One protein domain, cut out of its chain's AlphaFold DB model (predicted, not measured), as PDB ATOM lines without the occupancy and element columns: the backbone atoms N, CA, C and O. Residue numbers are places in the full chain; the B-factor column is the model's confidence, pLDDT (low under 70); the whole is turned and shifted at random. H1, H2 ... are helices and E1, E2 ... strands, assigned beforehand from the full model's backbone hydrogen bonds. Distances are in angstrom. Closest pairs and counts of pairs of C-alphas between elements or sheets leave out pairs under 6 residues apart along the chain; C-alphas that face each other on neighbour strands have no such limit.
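What this domain is: This is residues 22 to 132 of the 132 residues of the protein "ProQ domain-containing protein" of Methylococcaceae bacterium (UniProt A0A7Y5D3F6). A small two-stranded hairpin, E1 and E2, closes one side of a body whose short helices H1 to H4 are set round the looped stretch of residues 36 to 50. The long helix H5 begins beside H4, and residues 119 to 132 stick out as an arm. The printed part has 111 residues, with H1 H2 H3 H4 E1 E2 H5 along the chain, and is mostly helix; the sheet, E1 - E2, is antiparallel. It is only just loose, close to compact, with a radius of gyration of the C-alphas of 16.1 A and spans of 50 by 35 by 21 A.

Where its parts are: E1 is residues 90 to 92 and E2 residues 98 to 101. H5, residues 104 to 130, is 39.5 A long and ends at C-alpha 130 (25.581, 14.770, 61.596). H4 is residues 79 to 87, H3 residues 65 to 77, 18.2 A, and H2 residues 51 to 57. H1, residues 22 to 35, is 18.4 A long and begins at C-alpha 22 (52.250, -5.309, 64.599).

How they stand to each other: E1 and E2 form a hairpin at 147 degrees, with N 91 and O 100 2.8 A apart, within hydrogen-bond range. H4 touches H5, with residues 106 to 117 of H5 alone, closest at the C-alphas of Gly 86 and Lys 107, 4.8 A; they run opposite ways at a steep tilt of 36 degrees, only just steep. H3 and H4 are close but not clearly touching, the closest C-alphas, of Ala 76 and Leu 82, 7.2 A apart. H2 and H3 form a helical hairpin at a shallow tilt of 17 degrees, closest at the C-alphas of Ser 56 and Lys 65, 6.2 A. H1 touches H3, about perpendicular at 84 degrees, closest at the C-alphas of Gln 24 and Thr 71, 5.8 A. Every O i to N i+4 pair is within hydrogen-bond range in H2, H3, H4 and H5, and 7 of 10 in H1.

The domain as a whole: The C-alphas farthest apart, of Thr 57 and Arg 132, are 51.3 A apart. The printed part has no cut; the link from H1 to H2 is long. Residues 131 to 132 are under pLDDT 70.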
ATOM      1  N   GLU A  22      50.834  -5.086  64.297       90.06
ATOM      2  CA  GLU A  22      52.250  -5.309  64.599       90.06
ATOM      3  C   GLU A  22      52.851  -6.456  63.777       90.06
ATOM      4  O   GLU A  22      53.831  -6.259  63.065       90.06
ATOM      5  N   LYS A  23      52.216  -7.639  63.766       91.44
ATOM      6  CA  LYS A  23      52.691  -8.771  62.950       91.44
ATOM      7  C   LYS A  23      52.672  -8.447  61.463       91.44
ATOM      8  O   LYS A  23      53.564  -8.857  60.732       91.44
ATOM      9  N   GLN A  24      51.664  -7.713  61.004       92.25
ATOM     10  CA  GLN A  24      51.592  -7.282  59.613       92.25
ATOM     11  C   GLN A  24      52.718  -6.303  59.257       92.25
ATOM     12  O   GLN A  24      53.257  -6.369  58.154       92.25
ATOM     13  N   GLN A  25      53.075  -5.401  60.176       90.88
ATOM     14  CA  GLN A  25      54.215  -4.501  60.008       90.88
ATOM     15  C   GLN A  25      55.531  -5.270  59.976       90.88
ATOM     16  O   GLN A  25      56.319  -5.000  59.079       90.88
ATOM     17  N   LEU A  26      55.717  -6.262  60.847       92.56
ATOM     18  CA  LEU A  26      56.898  -7.127  60.837       92.56
ATOM     19  C   LEU A  26      57.057  -7.829  59.481       92.56
ATOM     20  O   LEU A  26      58.107  -7.760  58.852       92.56
ATOM     21  N   VAL A  27      55.986  -8.440  58.962       94.12
ATOM     22  CA  VAL A  27      56.038  -9.090  57.641       94.12
ATOM     23  C   VAL A  27      56.341  -8.070  56.538       94.12
ATOM     24  O   VAL A  27      57.177  -8.323  55.676       94.12
ATOM     25  N   TYR A  28      55.662  -6.922  56.535       95.06
ATOM     26  CA  TYR A  28      55.782  -5.961  55.441       95.06
ATOM     27  C   TYR A  28      57.072  -5.133  55.486       95.06
ATOM     28  O   TYR A  28      57.810  -5.102  54.507       95.06
ATOM     29  N   ARG A  29      57.330  -4.423  56.586       92.94
ATOM     30  CA  ARG A  29      58.487  -3.528  56.704       92.94
ATOM     31  C   ARG A  29      59.775  -4.301  56.917       92.94
ATOM     32  O   ARG A  29      60.745  -4.016  56.225       92.94
ATOM     33  N   ASP A  30      59.780  -5.253  57.843       92.50
ATOM     34  CA  ASP A  30      61.046  -5.845  58.282       92.50
ATOM     35  C   ASP A  30      61.518  -6.931  57.320       92.50
ATOM     36  O   ASP A  30      62.715  -7.087  57.115       92.50
ATOM     37  N   TRP A  31      60.591  -7.636  56.670       94.81
ATOM     38  CA  TRP A  31      60.952  -8.658  55.694       94.81
ATOM     39  C   TRP A  31      60.769  -8.208  54.243       94.81
ATOM     40  O   TRP A  31      61.743  -8.176  53.494       94.81
ATOM     41  N   LEU A  32      59.556  -7.837  53.818       96.12
ATOM     42  CA  LEU A  32      59.297  -7.589  52.392       96.12
ATOM     43  C   LEU A  32      60.023  -6.350  51.848       96.12
ATOM     44  O   LEU A  32      60.638  -6.434  50.788       96.12
ATOM     45  N   MET A  33      59.982  -5.218  52.560       95.50
ATOM     46  CA  MET A  33      60.654  -3.989  52.108       95.50
ATOM     47  C   MET A  33      62.183  -4.098  52.149       95.50
ATOM     48  O   MET A  33      62.848  -3.522  51.294       95.50
ATOM     49  N   GLN A  34      62.742  -4.831  53.117       94.19
ATOM     50  CA  GLN A  34      64.193  -5.018  53.220       94.19
ATOM     51  C   GLN A  34      64.712  -6.058  52.219       94.19
ATOM     52  O   GLN A  34      65.762  -5.856  51.617       94.19
ATOM     53  N   GLY A  35      63.979  -7.159  52.026       94.88
ATOM     54  CA  GLY A  35      64.395  -8.261  51.156       94.88
ATOM     55  C   GLY A  35      64.137  -8.022  49.669       94.88
ATOM     56  O   GLY A  35      64.891  -8.520  48.837       94.88
ATOM     57  N   TYR A  36      63.095  -7.259  49.321       95.56
ATOM     58  CA  TYR A  36      62.684  -7.048  47.928       95.56
ATOM     59  C   TYR A  36      62.322  -5.573  47.655       95.56
ATOM     60  O   TYR A  36      61.176  -5.258  47.303       95.56
ATOM     61  N   PRO A  37      63.286  -4.641  47.801       95.06
ATOM     62  CA  PRO A  37      63.047  -3.200  47.651       95.06
ATOM     63  C   PRO A  37      62.651  -2.787  46.223       95.06
ATOM     64  O   PRO A  37      62.031  -1.739  46.031       95.06
ATOM     65  N   GLY A  38      62.965  -3.613  45.217       93.19
ATOM     66  CA  GLY A  38      62.538  -3.393  43.834       93.19
ATOM     67  C   GLY A  38      61.015  -3.385  43.678       93.19
ATOM     68  O   GLY A  38      60.483  -2.580  42.921       93.19
ATOM     69  N   LEU A  39      60.303  -4.213  44.455       95.12
ATOM     70  CA  LEU A  39      58.840  -4.291  44.437       95.12
ATOM     71  C   LEU A  39      58.185  -3.546  45.605       95.12
ATOM     72  O   LEU A  39      57.224  -2.794  45.420       95.12
ATOM     73  N   PHE A  40      58.679  -3.777  46.824       95.44
ATOM     74  CA  PHE A  40      58.093  -3.239  48.048       95.44
ATOM     75  C   PHE A  40      58.855  -1.995  48.496       95.44
ATOM     76  O   PHE A  40      59.756  -2.046  49.328       95.44
ATOM     77  N   ASN A  41      58.441  -0.849  47.966       92.50
ATOM     78  CA  ASN A  41      59.007   0.457  48.291       92.50
ATOM     79  C   ASN A  41      57.905   1.501  48.551       92.50
ATOM     80  O   ASN A  41      56.714   1.189  48.658       92.50
ATOM     81  N   GLU A  42      58.303   2.765  48.675       90.31
ATOM     82  CA  GLU A  42      57.405   3.891  48.954       90.31
ATOM     83  C   GLU A  42      56.390   4.172  47.831       90.31
ATOM     84  O   GLU A  42      55.317   4.755  48.063       90.31
ATOM     85  N   GLN A  43      56.702   3.756  46.601       89.56
ATOM     86  CA  GLN A  43      55.868   4.015  45.431       89.56
ATOM     87  C   GLN A  43      54.682   3.048  45.325       89.56
ATOM     88  O   GLN A  43      53.659   3.444  44.771       89.56
ATOM     89  N   ILE A  44      54.743   1.876  45.972       92.50
ATOM     90  CA  ILE A  44      53.702   0.828  45.980       92.50
ATOM     91  C   ILE A  44      53.394   0.330  44.562       92.50
ATOM     92  O   ILE A  44      52.425   0.748  43.935       92.50
ATOM     93  N   LEU A  45      54.197  -0.594  44.048       94.88
ATOM     94  CA  LEU A  45      54.059  -1.088  42.678       94.88
ATOM     95  C   LEU A  45      53.037  -2.240  42.546       94.88
ATOM     96  O   LEU A  45      52.882  -3.028  43.492       94.88
ATOM     97  N   PRO A  46      52.346  -2.364  41.390       95.88
ATOM     98  CA  PRO A  46      51.531  -3.527  41.046       95.88
ATOM     99  C   PRO A  46      52.377  -4.799  41.000       95.88
ATOM    100  O   PRO A  46      53.385  -4.853  40.303       95.88
ATOM    101  N   MET A  47      51.969  -5.839  41.726       96.19
ATOM    102  CA  MET A  47      52.758  -7.070  41.844       96.19
ATOM    103  C   MET A  47      52.455  -8.042  40.703       96.19
ATOM    104  O   MET A  47      51.299  -8.181  40.278       96.19
ATOM    105  N   ALA A  48      53.486  -8.759  40.255       94.56
ATOM    106  CA  ALA A  48      53.353  -9.872  39.327       94.56
ATOM    107  C   ALA A  48      52.460 -10.996  39.887       94.56
ATOM    108  O   ALA A  48      52.310 -11.185  41.102       94.56
ATOM    109  N   LEU A  49      51.850 -11.762  38.982       92.62
ATOM    110  CA  LEU A  49      51.116 -12.972  39.348       92.62
ATOM    111  C   LEU A  49      52.112 -14.034  39.845       92.62
ATOM    112  O   LEU A  49      53.214 -14.147  39.322       92.62
ATOM    113  N   GLY A  50      51.746 -14.790  40.883       92.06
ATOM    114  CA  GLY A  50      52.624 -15.821  41.462       92.06
ATOM    115  C   GLY A  50      53.685 -15.310  42.449       92.06
ATOM    116  O   GLY A  50      54.414 -16.119  43.018       92.06
ATOM    117  N   VAL A  51      53.736 -14.003  42.749       94.31
ATOM    118  CA  VAL A  51      54.638 -13.438  43.781       94.31
ATOM    119  C   VAL A  51      54.452 -14.116  45.144       94.31
ATOM    120  O   VAL A  51      55.419 -14.337  45.868       94.31
ATOM    121  N   PHE A  52      53.221 -14.503  45.490       95.38
ATOM    122  CA  PHE A  52      52.963 -15.254  46.720       95.38
ATOM    123  C   PHE A  52      53.715 -16.588  46.745       95.38
ATOM    124  O   PHE A  52      54.308 -16.923  47.766       95.38
ATOM    125  N   ASP A  53      53.697 -17.337  45.643       94.62
ATOM    126  CA  ASP A  53      54.324 -18.654  45.586       94.62
ATOM    127  C   ASP A  53      55.843 -18.524  45.692       94.62
ATOM    128  O   ASP A  53      56.444 -19.220  46.511       94.62
ATOM    129  N   GLN A  54      56.429 -17.549  44.987       94.00
ATOM    130  CA  GLN A  54      57.856 -17.215  45.067       94.00
ATOM    131  C   GLN A  54      58.287 -16.835  46.492       94.00
ATOM    132  O   GLN A  54      59.263 -17.364  47.011       94.00
ATOM    133  N   LEU A  55      57.533 -15.967  47.169       95.38
ATOM    134  CA  LEU A  55      57.835 -15.576  48.550       95.38
ATOM    135  C   LEU A  55      57.612 -16.724  49.544       95.38
ATOM    136  O   LEU A  55      58.270 -16.800  50.579       95.38
ATOM    137  N   SER A  56      56.680 -17.633  49.252       94.06
ATOM    138  CA  SER A  56      56.342 -18.734  50.156       94.06
ATOM    139  C   SER A  56      57.407 -19.830  50.229       94.06
ATOM    140  O   SER A  56      57.372 -20.617  51.180       94.06
ATOM    141  N   THR A  57      58.321 -19.900  49.253       93.50
ATOM    142  CA  THR A  57      59.461 -20.834  49.257       93.50
ATOM    143  C   THR A  57      60.650 -20.292  50.050       93.50
ATOM    144  O   THR A  57      61.409 -21.079  50.602       93.50
ATOM    145  N   GLN A  58      60.774 -18.967  50.167       92.56
ATOM    146  CA  GLN A  58      61.851 -18.270  50.887       92.56
ATOM    147  C   GLN A  58      61.389 -17.724  52.248       92.56
ATOM    148  O   GLN A  58      61.945 -16.764  52.780       92.56
ATOM    149  N   LEU A  59      60.327 -18.307  52.799       93.88
ATOM    150  CA  LEU A  59      59.657 -17.792  53.983       93.88
ATOM    151  C   LEU A  59      60.534 -17.952  55.244       93.88
ATOM    152  O   LEU A  59      60.939 -19.075  55.555       93.88
ATOM    153  N   PRO A  60      60.780 -16.880  56.019       93.31
ATOM    154  CA  PRO A  60      61.469 -16.976  57.300       93.31
ATOM    155  C   PRO A  60      60.707 -17.859  58.291       93.31
ATOM    156  O   PRO A  60      59.478 -17.838  58.333       93.31
ATOM    157  N   ALA A  61      61.430 -18.562  59.168       91.06
ATOM    158  CA  ALA A  61      60.840 -19.495  60.136       91.06
ATOM    159  C   ALA A  61      59.783 -18.861  61.068       91.06
ATOM    160  O   ALA A  61      58.874 -19.542  61.535       91.06
ATOM    161  N   HIS A  62      59.886 -17.554  61.330       89.62
ATOM    162  CA  HIS A  62      58.977 -16.815  62.210       89.62
ATOM    163  C   HIS A  62      57.731 -16.255  61.495       89.62
ATOM    164  O   HIS A  62      56.843 -15.712  62.155       89.62
ATOM    165  N   ILE A  63      57.629 -16.387  60.166       92.62
ATOM    166  CA  ILE A  63      56.497 -15.901  59.367       92.62
ATOM    167  C   ILE A  63      55.711 -17.102  58.846       92.62
ATOM    168  O   ILE A  63      56.270 -18.015  58.251       92.62
ATOM    169  N   SER A  64      54.387 -17.111  59.025       93.44
ATOM    170  CA  SER A  64      53.544 -18.163  58.441       93.44
ATOM    171  C   SER A  64      53.047 -17.784  57.041       93.44
ATOM    172  O   SER A  64      52.788 -16.614  56.756       93.44
ATOM    173  N   LYS A  65      52.809 -18.778  56.168       94.00
ATOM    174  CA  LYS A  65      52.232 -18.551  54.820       94.00
ATOM    175  C   LYS A  65      50.913 -17.773  54.870       94.00
ATOM    176  O   LYS A  65      50.601 -16.994  53.974       94.00
ATOM    177  N   THR A  66      50.137 -17.973  55.933       92.94
ATOM    178  CA  THR A  66      48.892 -17.237  56.176       92.94
ATOM    179  C   THR A  66      49.155 -15.757  56.453       92.94
ATOM    180  O   THR A  66      48.428 -14.916  55.932       92.94
ATOM    181  N   ASP A  67      50.195 -15.428  57.222       94.19
ATOM    182  CA  ASP A  67      50.545 -14.037  57.546       94.19
ATOM    183  C   ASP A  67      51.031 -13.297  56.303       94.19
ATOM    184  O   ASP A  67      50.591 -12.175  56.045       94.19
ATOM    185  N   LEU A  68      51.840 -13.968  55.478       95.56
ATOM    186  CA  LEU A  68      52.231 -13.470  54.162       95.56
ATOM    187  C   LEU A  68      50.998 -13.203  53.287       95.56
ATOM    188  O   LEU A  68      50.849 -12.108  52.752       95.56
ATOM    189  N   ARG A  69      50.073 -14.166  53.180       94.81
ATOM    190  CA  ARG A  69      48.860 -14.014  52.361       94.81
ATOM    191  C   ARG A  69      47.992 -12.840  52.811       94.81
ATOM    192  O   ARG A  69      47.535 -12.073  51.967       94.81
ATOM    193  N   ILE A  70      47.774 -12.691  54.119       94.25
ATOM    194  CA  ILE A  70      47.007 -11.565  54.672       94.25
ATOM    195  C   ILE A  70      47.718 -10.243  54.368       94.25
ATOM    196  O   ILE A  70      47.075  -9.289  53.934       94.25
ATOM    197  N   THR A  71      49.040 -10.199  54.536       95.62
ATOM    198  CA  THR A  71      49.843  -8.993  54.305       95.62
ATOM    199  C   THR A  71      49.833  -8.571  52.835       95.62
ATOM    200  O   THR A  71      49.600  -7.399  52.543       95.62
ATOM    201  N   LEU A  72      49.993  -9.509  51.895       96.00
ATOM    202  CA  LEU A  72      49.897  -9.224  50.457       96.00
ATOM    203  C   LEU A  72      48.479  -8.819  50.043       96.00
ATOM    204  O   LEU A  72      48.312  -7.898  49.247       96.00
ATOM    205  N   GLY A  73      47.453  -9.461  50.611       94.31
ATOM    206  CA  GLY A  73      46.061  -9.073  50.386       94.31
ATOM    207  C   GLY A  73      45.787  -7.643  50.857       94.31
ATOM    208  O   GLY A  73      45.181  -6.855  50.131       94.31
ATOM    209  N   TRP A  74      46.305  -7.267  52.031       94.38
ATOM    210  CA  TRP A  74      46.253  -5.886  52.499       94.38
ATOM    211  C   TRP A  74      47.004  -4.937  51.561       94.38
ATOM    212  O   TRP A  74      46.452  -3.899  51.193       94.38
ATOM    213  N   TYR A  75      48.216  -5.289  51.130       95.56
ATOM    214  CA  TYR A  75      49.015  -4.473  50.215       95.56
ATOM    215  C   TYR A  75      48.265  -4.186  48.904       95.56
ATOM    216  O   TYR A  75      48.104  -3.021  48.540       95.56
ATOM    217  N   ALA A  76      47.701  -5.221  48.272       94.44
ATOM    218  CA  ALA A  76      46.920  -5.108  47.038       94.44
ATOM    219  C   ALA A  76      45.562  -4.401  47.218       94.44
ATOM    220  O   ALA A  76      44.932  -3.988  46.243       94.44
ATOM    221  N   SER A  77      45.085  -4.256  48.457       91.88
ATOM    222  CA  SER A  77      43.841  -3.538  48.766       91.88
ATOM    223  C   SER A  77      44.044  -2.038  49.004       91.88
ATOM    224  O   SER A  77      43.072  -1.286  49.107       91.88
ATOM    225  N   ARG A  78      45.298  -1.580  49.116       94.12
ATOM    226  CA  ARG A  78      45.607  -0.169  49.362       94.12
ATOM    227  C   ARG A  78      45.132   0.696  48.199       94.12
ATOM    228  O   ARG A  78      45.332   0.372  47.034       94.12
ATOM    229  N   LEU A  79      44.598   1.870  48.529       94.19
ATOM    230  CA  LEU A  79      44.125   2.824  47.524       94.19
ATOM    231  C   LEU A  79      45.225   3.206  46.519       94.19
ATOM    232  O   LEU A  79      44.968   3.203  45.323       94.19
ATOM    233  N   LYS A  80      46.452   3.453  46.999       94.81
ATOM    234  CA  LYS A  80      47.606   3.786  46.148       94.81
ATOM    235  C   LYS A  80      47.984   2.645  45.195       94.81
ATOM    236  O   LYS A  80      48.307   2.900  44.046       94.81
ATOM    237  N   TYR A  81      47.853   1.392  45.638       95.88
ATOM    238  CA  TYR A  81      48.056   0.225  44.776       95.88
ATOM    239  C   TYR A  81      47.026   0.187  43.641       95.88
ATOM    240  O   TYR A  81      47.386   0.037  42.478       95.88
ATOM    241  N   LEU A  82      45.742   0.385  43.964       95.06
ATOM    242  CA  LEU A  82      44.673   0.426  42.960       95.06
ATOM    243  C   LEU A  82      44.858   1.587  41.974       95.06
ATOM    244  O   LEU A  82      44.628   1.412  40.783       95.06
ATOM    245  N   GLN A  83      45.288   2.756  42.457       95.00
ATOM    246  CA  GLN A  83      45.615   3.903  41.604       95.00
ATOM    247  C   GLN A  83      46.757   3.572  40.643       95.00
ATOM    248  O   GLN A  83      46.658   3.873  39.459       95.00
ATOM    249  N   ASN A  84      47.798   2.892  41.123       95.75
ATOM    250  CA  ASN A  84      48.915   2.485  40.279       95.75
ATOM    251  C   ASN A  84      48.531   1.407  39.265       95.75
ATOM    252  O   ASN A  84      49.064   1.436  38.167       95.75
ATOM    253  N   ILE A  85      47.571   0.524  39.560       94.62
ATOM    254  CA  ILE A  85      46.998  -0.352  38.524       94.62
ATOM    255  C   ILE A  85      46.340   0.471  37.408       94.62
ATOM    256  O   ILE A  85      46.463   0.106  36.249       94.62
ATOM    257  N   GLY A  86      45.648   1.565  37.737       91.50
ATOM    258  CA  GLY A  86      45.014   2.425  36.731       91.50
ATOM    259  C   GLY A  86      45.997   3.290  35.932       91.50
ATOM    260  O   GLY A  86      45.719   3.603  34.779       91.50
ATOM    261  N   ASN A  87      47.124   3.671  36.538       92.06
ATOM    262  CA  ASN A  87      48.087   4.607  35.950       92.06
ATOM    263  C   ASN A  87      49.268   3.928  35.243       92.06
ATOM    264  O   ASN A  87      49.875   4.541  34.372       92.06
ATOM    265  N   LEU A  88      49.642   2.715  35.657       92.81
ATOM    266  CA  LEU A  88      50.758   1.970  35.080       92.81
ATOM    267  C   LEU A  88      50.238   0.902  34.117       92.81
ATOM    268  O   LEU A  88      49.180   0.313  34.328       92.81
ATOM    269  N   ASP A  89      51.032   0.609  33.093       93.12
ATOM    270  CA  ASP A  89      50.701  -0.409  32.091       93.12
ATOM    271  C   ASP A  89      51.268  -1.790  32.426       93.12
ATOM    272  O   ASP A  89      51.037  -2.744  31.690       93.12
ATOM    273  N   TYR A  90      52.006  -1.921  33.531       95.12
ATOM    274  CA  TYR A  90      52.764  -3.125  33.846       95.12
ATOM    275  C   TYR A  90      52.727  -3.513  35.325       95.12
ATOM    276  O   TYR A  90      52.510  -2.705  36.229       95.12
ATOM    277  N   ARG A  91      52.998  -4.796  35.560       95.06
ATOM    278  CA  ARG A  91      53.280  -5.395  36.864       95.06
ATOM    279  C   ARG A  91      54.779  -5.551  37.053       95.06
ATOM    280  O   ARG A  91      55.510  -5.727  36.085       95.06
ATOM    281  N   SER A  92      55.214  -5.524  38.302       95.94
ATOM    282  CA  SER A  92      56.617  -5.647  38.691       95.94
ATOM    283  C   SER A  92      56.884  -6.994  39.369       95.94
ATOM    284  O   SER A  92      56.078  -7.468  40.178       95.94
ATOM    285  N   ASN A  93      58.012  -7.609  39.026       96.06
ATOM    286  CA  ASN A  93      58.579  -8.768  39.714       96.06
ATOM    287  C   ASN A  93      59.223  -8.354  41.048       96.06
ATOM    288  O   ASN A  93      59.336  -7.169  41.355       96.06
ATOM    289  N   LEU A  94      59.659  -9.336  41.847       94.06
ATOM    290  CA  LEU A  94      60.319  -9.117  43.144       94.06
ATOM    291  C   LEU A  94      61.598  -8.265  43.053       94.06
ATOM    292  O   LEU A  94      61.905  -7.515  43.977       94.06
ATOM    293  N   ASP A  95      62.320  -8.367  41.942       93.25
ATOM    294  CA  ASP A  95      63.525  -7.587  41.640       93.25
ATOM    295  C   ASP A  95      63.220  -6.174  41.104       93.25
ATOM    296  O   ASP A  95      64.132  -5.368  40.944       93.25
ATOM    297  N   GLY A  96      61.946  -5.849  40.861       91.31
ATOM    298  CA  GLY A  96      61.510  -4.583  40.272       91.31
ATOM    299  C   GLY A  96      61.487  -4.571  38.740       91.31
ATOM    300  O   GLY A  96      61.159  -3.543  38.151       91.31
ATOM    301  N   THR A  97      61.796  -5.687  38.073       94.38
ATOM    302  CA  THR A  97      61.686  -5.786  36.610       94.38
ATOM    303  C   THR A  97      60.232  -5.867  36.154       94.38
ATOM    304  O   THR A  97      59.338  -6.276  36.901       94.38
ATOM    305  N   VAL A  98      59.982  -5.489  34.900       94.75
ATOM    306  CA  VAL A  98      58.662  -5.608  34.270       94.75
ATOM    307  C   VAL A  98      58.301  -7.087  34.103       94.75
ATOM    308  O   VAL A  98      59.069  -7.859  33.538       94.75
ATOM    309  N   ALA A  99      57.121  -7.475  34.584       94.19
ATOM    310  CA  ALA A  99      56.634  -8.851  34.558       94.19
ATOM    311  C   ALA A  99      55.614  -9.085  33.438       94.19
ATOM    312  O   ALA A  99      55.858  -9.829  32.495       94.19
ATOM    313  N   SER A 100      54.448  -8.453  33.547       92.06
ATOM    314  CA  SER A 100      53.362  -8.589  32.578       92.06
ATOM    315  C   SER A 100      52.608  -7.277  32.448       92.06
ATOM    316  O   SER A 100      52.556  -6.493  33.398       92.06
ATOM    317  N   MET A 101      51.988  -7.060  31.292       95.50
ATOM    318  CA  MET A 101      51.136  -5.895  31.088       95.50
ATOM    319  C   MET A 101      49.833  -6.032  31.882       95.50
ATOM    320  O   MET A 101      49.345  -7.141  32.114       95.50
ATOM    321  N   ILE A 102      49.300  -4.899  32.323       94.50
ATOM    322  CA  ILE A 102      47.983  -4.795  32.953       94.50
ATOM    323  C   ILE A 102      46.961  -4.589  31.839       94.50
ATOM    324  O   ILE A 102      47.122  -3.695  31.009       94.50
ATOM    325  N   THR A 103      45.912  -5.410  31.815       94.94
ATOM    326  CA  THR A 103      44.875  -5.295  30.780       94.94
ATOM    327  C   THR A 103      43.896  -4.164  31.087       94.94
ATOM    328  O   THR A 103      43.756  -3.719  32.232       94.94
ATOM    329  N   GLU A 104      43.172  -3.703  30.069       94.44
ATOM    330  CA  GLU A 104      42.191  -2.627  30.233       94.44
ATOM    331  C   GLU A 104      41.037  -3.039  31.165       94.44
ATOM    332  O   GLU A 104      40.533  -2.237  31.952       94.44
ATOM    333  N   GLU A 105      40.665  -4.322  31.174       94.88
ATOM    334  CA  GLU A 105      39.663  -4.863  32.095       94.88
ATOM    335  C   GLU A 105      40.129  -4.776  33.552       94.88
ATOM    336  O   GLU A 105      39.340  -4.449  34.447       94.88
ATOM    337  N   GLU A 106      41.414  -5.033  33.807       93.06
ATOM    338  CA  GLU A 106      42.005  -4.912  35.139       93.06
ATOM    339  C   GLU A 106      42.029  -3.452  35.606       93.06
ATOM    340  O   GLU A 106      41.674  -3.169  36.760       93.06
ATOM    341  N   LYS A 107      42.354  -2.516  34.706       95.38
ATOM    342  CA  LYS A 107      42.282  -1.072  34.970       95.38
ATOM    343  C   LYS A 107      40.860  -0.626  35.286       95.38
ATOM    344  O   LYS A 107      40.627   0.025  36.308       95.38
ATOM    345  N   ALA A 108      39.884  -1.045  34.481       95.50
ATOM    346  CA  ALA A 108      38.474  -0.749  34.711       95.50
ATOM    347  C   ALA A 108      37.985  -1.310  36.059       95.50
ATOM    348  O   ALA A 108      37.254  -0.641  36.799       95.50
ATOM    349  N   ALA A 109      38.414  -2.521  36.429       93.75
ATOM    350  CA  ALA A 109      38.100  -3.116  37.724       93.75
ATOM    351  C   ALA A 109      38.727  -2.334  38.892       93.75
ATOM    352  O   ALA A 109      38.068  -2.118  39.916       93.75
ATOM    353  N   ALA A 110      39.975  -1.877  38.752       93.56
ATOM    354  CA  ALA A 110      40.633  -1.034  39.746       93.56
ATOM    355  C   ALA A 110      39.921   0.315  39.905       93.56
ATOM    356  O   ALA A 110      39.636   0.722  41.035       93.56
ATOM    357  N   PHE A 111      39.532   0.957  38.801       95.31
ATOM    358  CA  PHE A 111      38.781   2.210  38.816       95.31
ATOM    359  C   PHE A 111      37.460   2.085  39.585       95.31
ATOM    360  O   PHE A 111      37.184   2.886  40.483       95.31
ATOM    361  N   LYS A 112      36.672   1.034  39.321       95.44
ATOM    362  CA  LYS A 112      35.427   0.761  40.064       95.44
ATOM    363  C   LYS A 112      35.678   0.628  41.571       95.44
ATOM    364  O   LYS A 112      34.934   1.193  42.374       95.44
ATOM    365  N   LYS A 113      36.751  -0.068  41.971       94.19
ATOM    366  CA  LYS A 113      37.132  -0.213  43.388       94.19
ATOM    367  C   LYS A 113      37.543   1.117  44.018       94.19
ATOM    368  O   LYS A 113      37.133   1.400  45.141       94.19
ATOM    369  N   ILE A 114      38.313   1.942  43.307       94.75
ATOM    370  CA  ILE A 114      38.701   3.282  43.769       94.75
ATOM    371  C   ILE A 114      37.450   4.114  44.053       94.75
ATOM    372  O   ILE A 114      37.328   4.674  45.143       94.75
ATOM    373  N   GLN A 115      36.496   4.144  43.118       95.62
ATOM    374  CA  GLN A 115      35.250   4.897  43.285       95.62
ATOM    375  C   GLN A 115      34.460   4.434  44.510       95.62
ATOM    376  O   GLN A 115      34.054   5.264  45.324       95.62
ATOM    377  N   ALA A 116      34.322   3.121  44.711       94.06
ATOM    378  CA  ALA A 116      33.649   2.569  45.885       94.06
ATOM    379  C   ALA A 116      34.323   3.000  47.204       94.06
ATOM    380  O   ALA A 116      33.647   3.416  48.146       94.06
ATOM    381  N   VAL A 117      35.661   2.970  47.267       91.94
ATOM    382  CA  VAL A 117      36.420   3.420  48.449       91.94
ATOM    383  C   VAL A 117      36.213   4.916  48.706       91.94
ATOM    384  O   VAL A 117      36.019   5.322  49.854       91.94
ATOM    385  N   LEU A 118      36.238   5.747  47.663       92.88
ATOM    386  CA  LEU A 118      36.032   7.191  47.791       92.88
ATOM    387  C   LEU A 118      34.605   7.530  48.236       92.88
ATOM    388  O   LEU A 118      34.428   8.374  49.115       92.88
ATOM    389  N   GLN A 119      33.593   6.855  47.688       93.88
ATOM    390  CA  GLN A 119      32.197   7.028  48.095       93.88
ATOM    391  C   GLN A 119      31.977   6.624  49.557       93.88
ATOM    392  O   GLN A 119      31.379   7.387  50.315       93.88
ATOM    393  N   ALA A 120      32.530   5.486  49.988       91.69
ATOM    394  CA  ALA A 120      32.444   5.045  51.380       91.69
ATOM    395  C   ALA A 120      33.086   6.057  52.348       91.69
ATOM    396  O   ALA A 120      32.515   6.368  53.396       91.69
ATOM    397  N   LYS A 121      34.244   6.627  51.980       90.81
ATOM    398  CA  LYS A 121      34.898   7.689  52.762       90.81
ATOM    399  C   LYS A 121      34.041   8.952  52.858       90.81
ATOM    400  O   LYS A 121      33.916   9.506  53.948       90.81
ATOM    401  N   LYS A 122      33.429   9.386  51.748       92.81
ATOM    402  CA  LYS A 122      32.509  10.538  51.731       92.81
ATOM    403  C   LYS A 122      31.300  10.300  52.639       92.81
ATOM    404  O   LYS A 122      30.997  11.144  53.474       92.81
ATOM    405  N   ALA A 123      30.660   9.136  52.536       91.62
ATOM    406  CA  ALA A 123      29.511   8.783  53.370       91.62
ATOM    407  C   ALA A 123      29.859   8.761  54.871       91.62
ATOM    408  O   ALA A 123      29.090   9.253  55.698       91.62
ATOM    409  N   LEU A 124      31.040   8.243  55.231       90.12
ATOM    410  CA  LEU A 124      31.521   8.255  56.612       90.12
ATOM    411  C   LEU A 124      31.759   9.682  57.126       90.12
ATOM    412  O   LEU A 124      31.395   9.986  58.261       90.12
ATOM    413  N   ALA A 125      32.336  10.559  56.298       89.00
ATOM    414  CA  ALA A 125      32.556  11.959  56.653       89.00
ATOM    415  C   ALA A 125      31.231  12.684  56.942       89.00
ATOM    416  O   ALA A 125      31.111  13.320  57.985       89.00
ATOM    417  N   VAL A 126      30.220  12.506  56.084       90.12
ATOM    418  CA  VAL A 126      28.871  13.063  56.292       90.12
ATOM    419  C   VAL A 126      28.249  12.527  57.586       90.12
ATOM    420  O   VAL A 126      27.773  13.301  58.414       90.12
ATOM    421  N   LYS A 127      28.315  11.211  57.830       85.19
ATOM    422  CA  LYS A 127      27.776  10.596  59.057       85.19
ATOM    423  C   LYS A 127      28.424  11.145  60.331       85.19
ATOM    424  O   LYS A 127      27.747  11.291  61.346       85.19
ATOM    425  N   ASN A 128      29.724  11.426  60.291       85.44
ATOM    426  CA  ASN A 128      30.449  11.984  61.429       85.44
ATOM    427  C   ASN A 128      30.126  13.467  61.669       85.44
ATOM    428  O   ASN A 128      30.231  13.911  62.807       85.44
ATOM    429  N   GLN A 129      29.728  14.213  60.634       77.38
ATOM    430  CA  GLN A 129      29.273  15.602  60.767       77.38
ATOM    431  C   GLN A 129      27.877  15.696  61.390       77.38
ATOM    432  O   GLN A 129      27.662  16.554  62.228       77.38
ATOM    433  N   VAL A 130      26.958  14.786  61.048       73.25
ATOM    434  CA  VAL A 130      25.581  14.770  61.596       73.25
ATOM    435  C   VAL A 130      25.526  14.301  63.061       73.25
ATOM    436  O   VAL A 130      24.551  14.547  63.760       73.25
ATOM    437  N   LYS A 131      26.555  13.589  63.538       68.06
ATOM    438  CA  LYS A 131      26.650  13.097  64.926       68.06
ATOM    439  C   LYS A 131      27.312  14.076  65.905       68.06
ATOM    440  O   LYS A 131      27.426  13.731  67.079       68.06
ATOM    441  N   ARG A 132      27.819  15.207  65.420       54.06
ATOM    442  CA  ARG A 132      28.416  16.273  66.231       54.06
ATOM    443  C   ARG A 132      27.405  17.388  66.417       54.06
ATOM    444  O   ARG A 132      27.440  17.979  67.512       54.06
TER     445      ARG A 132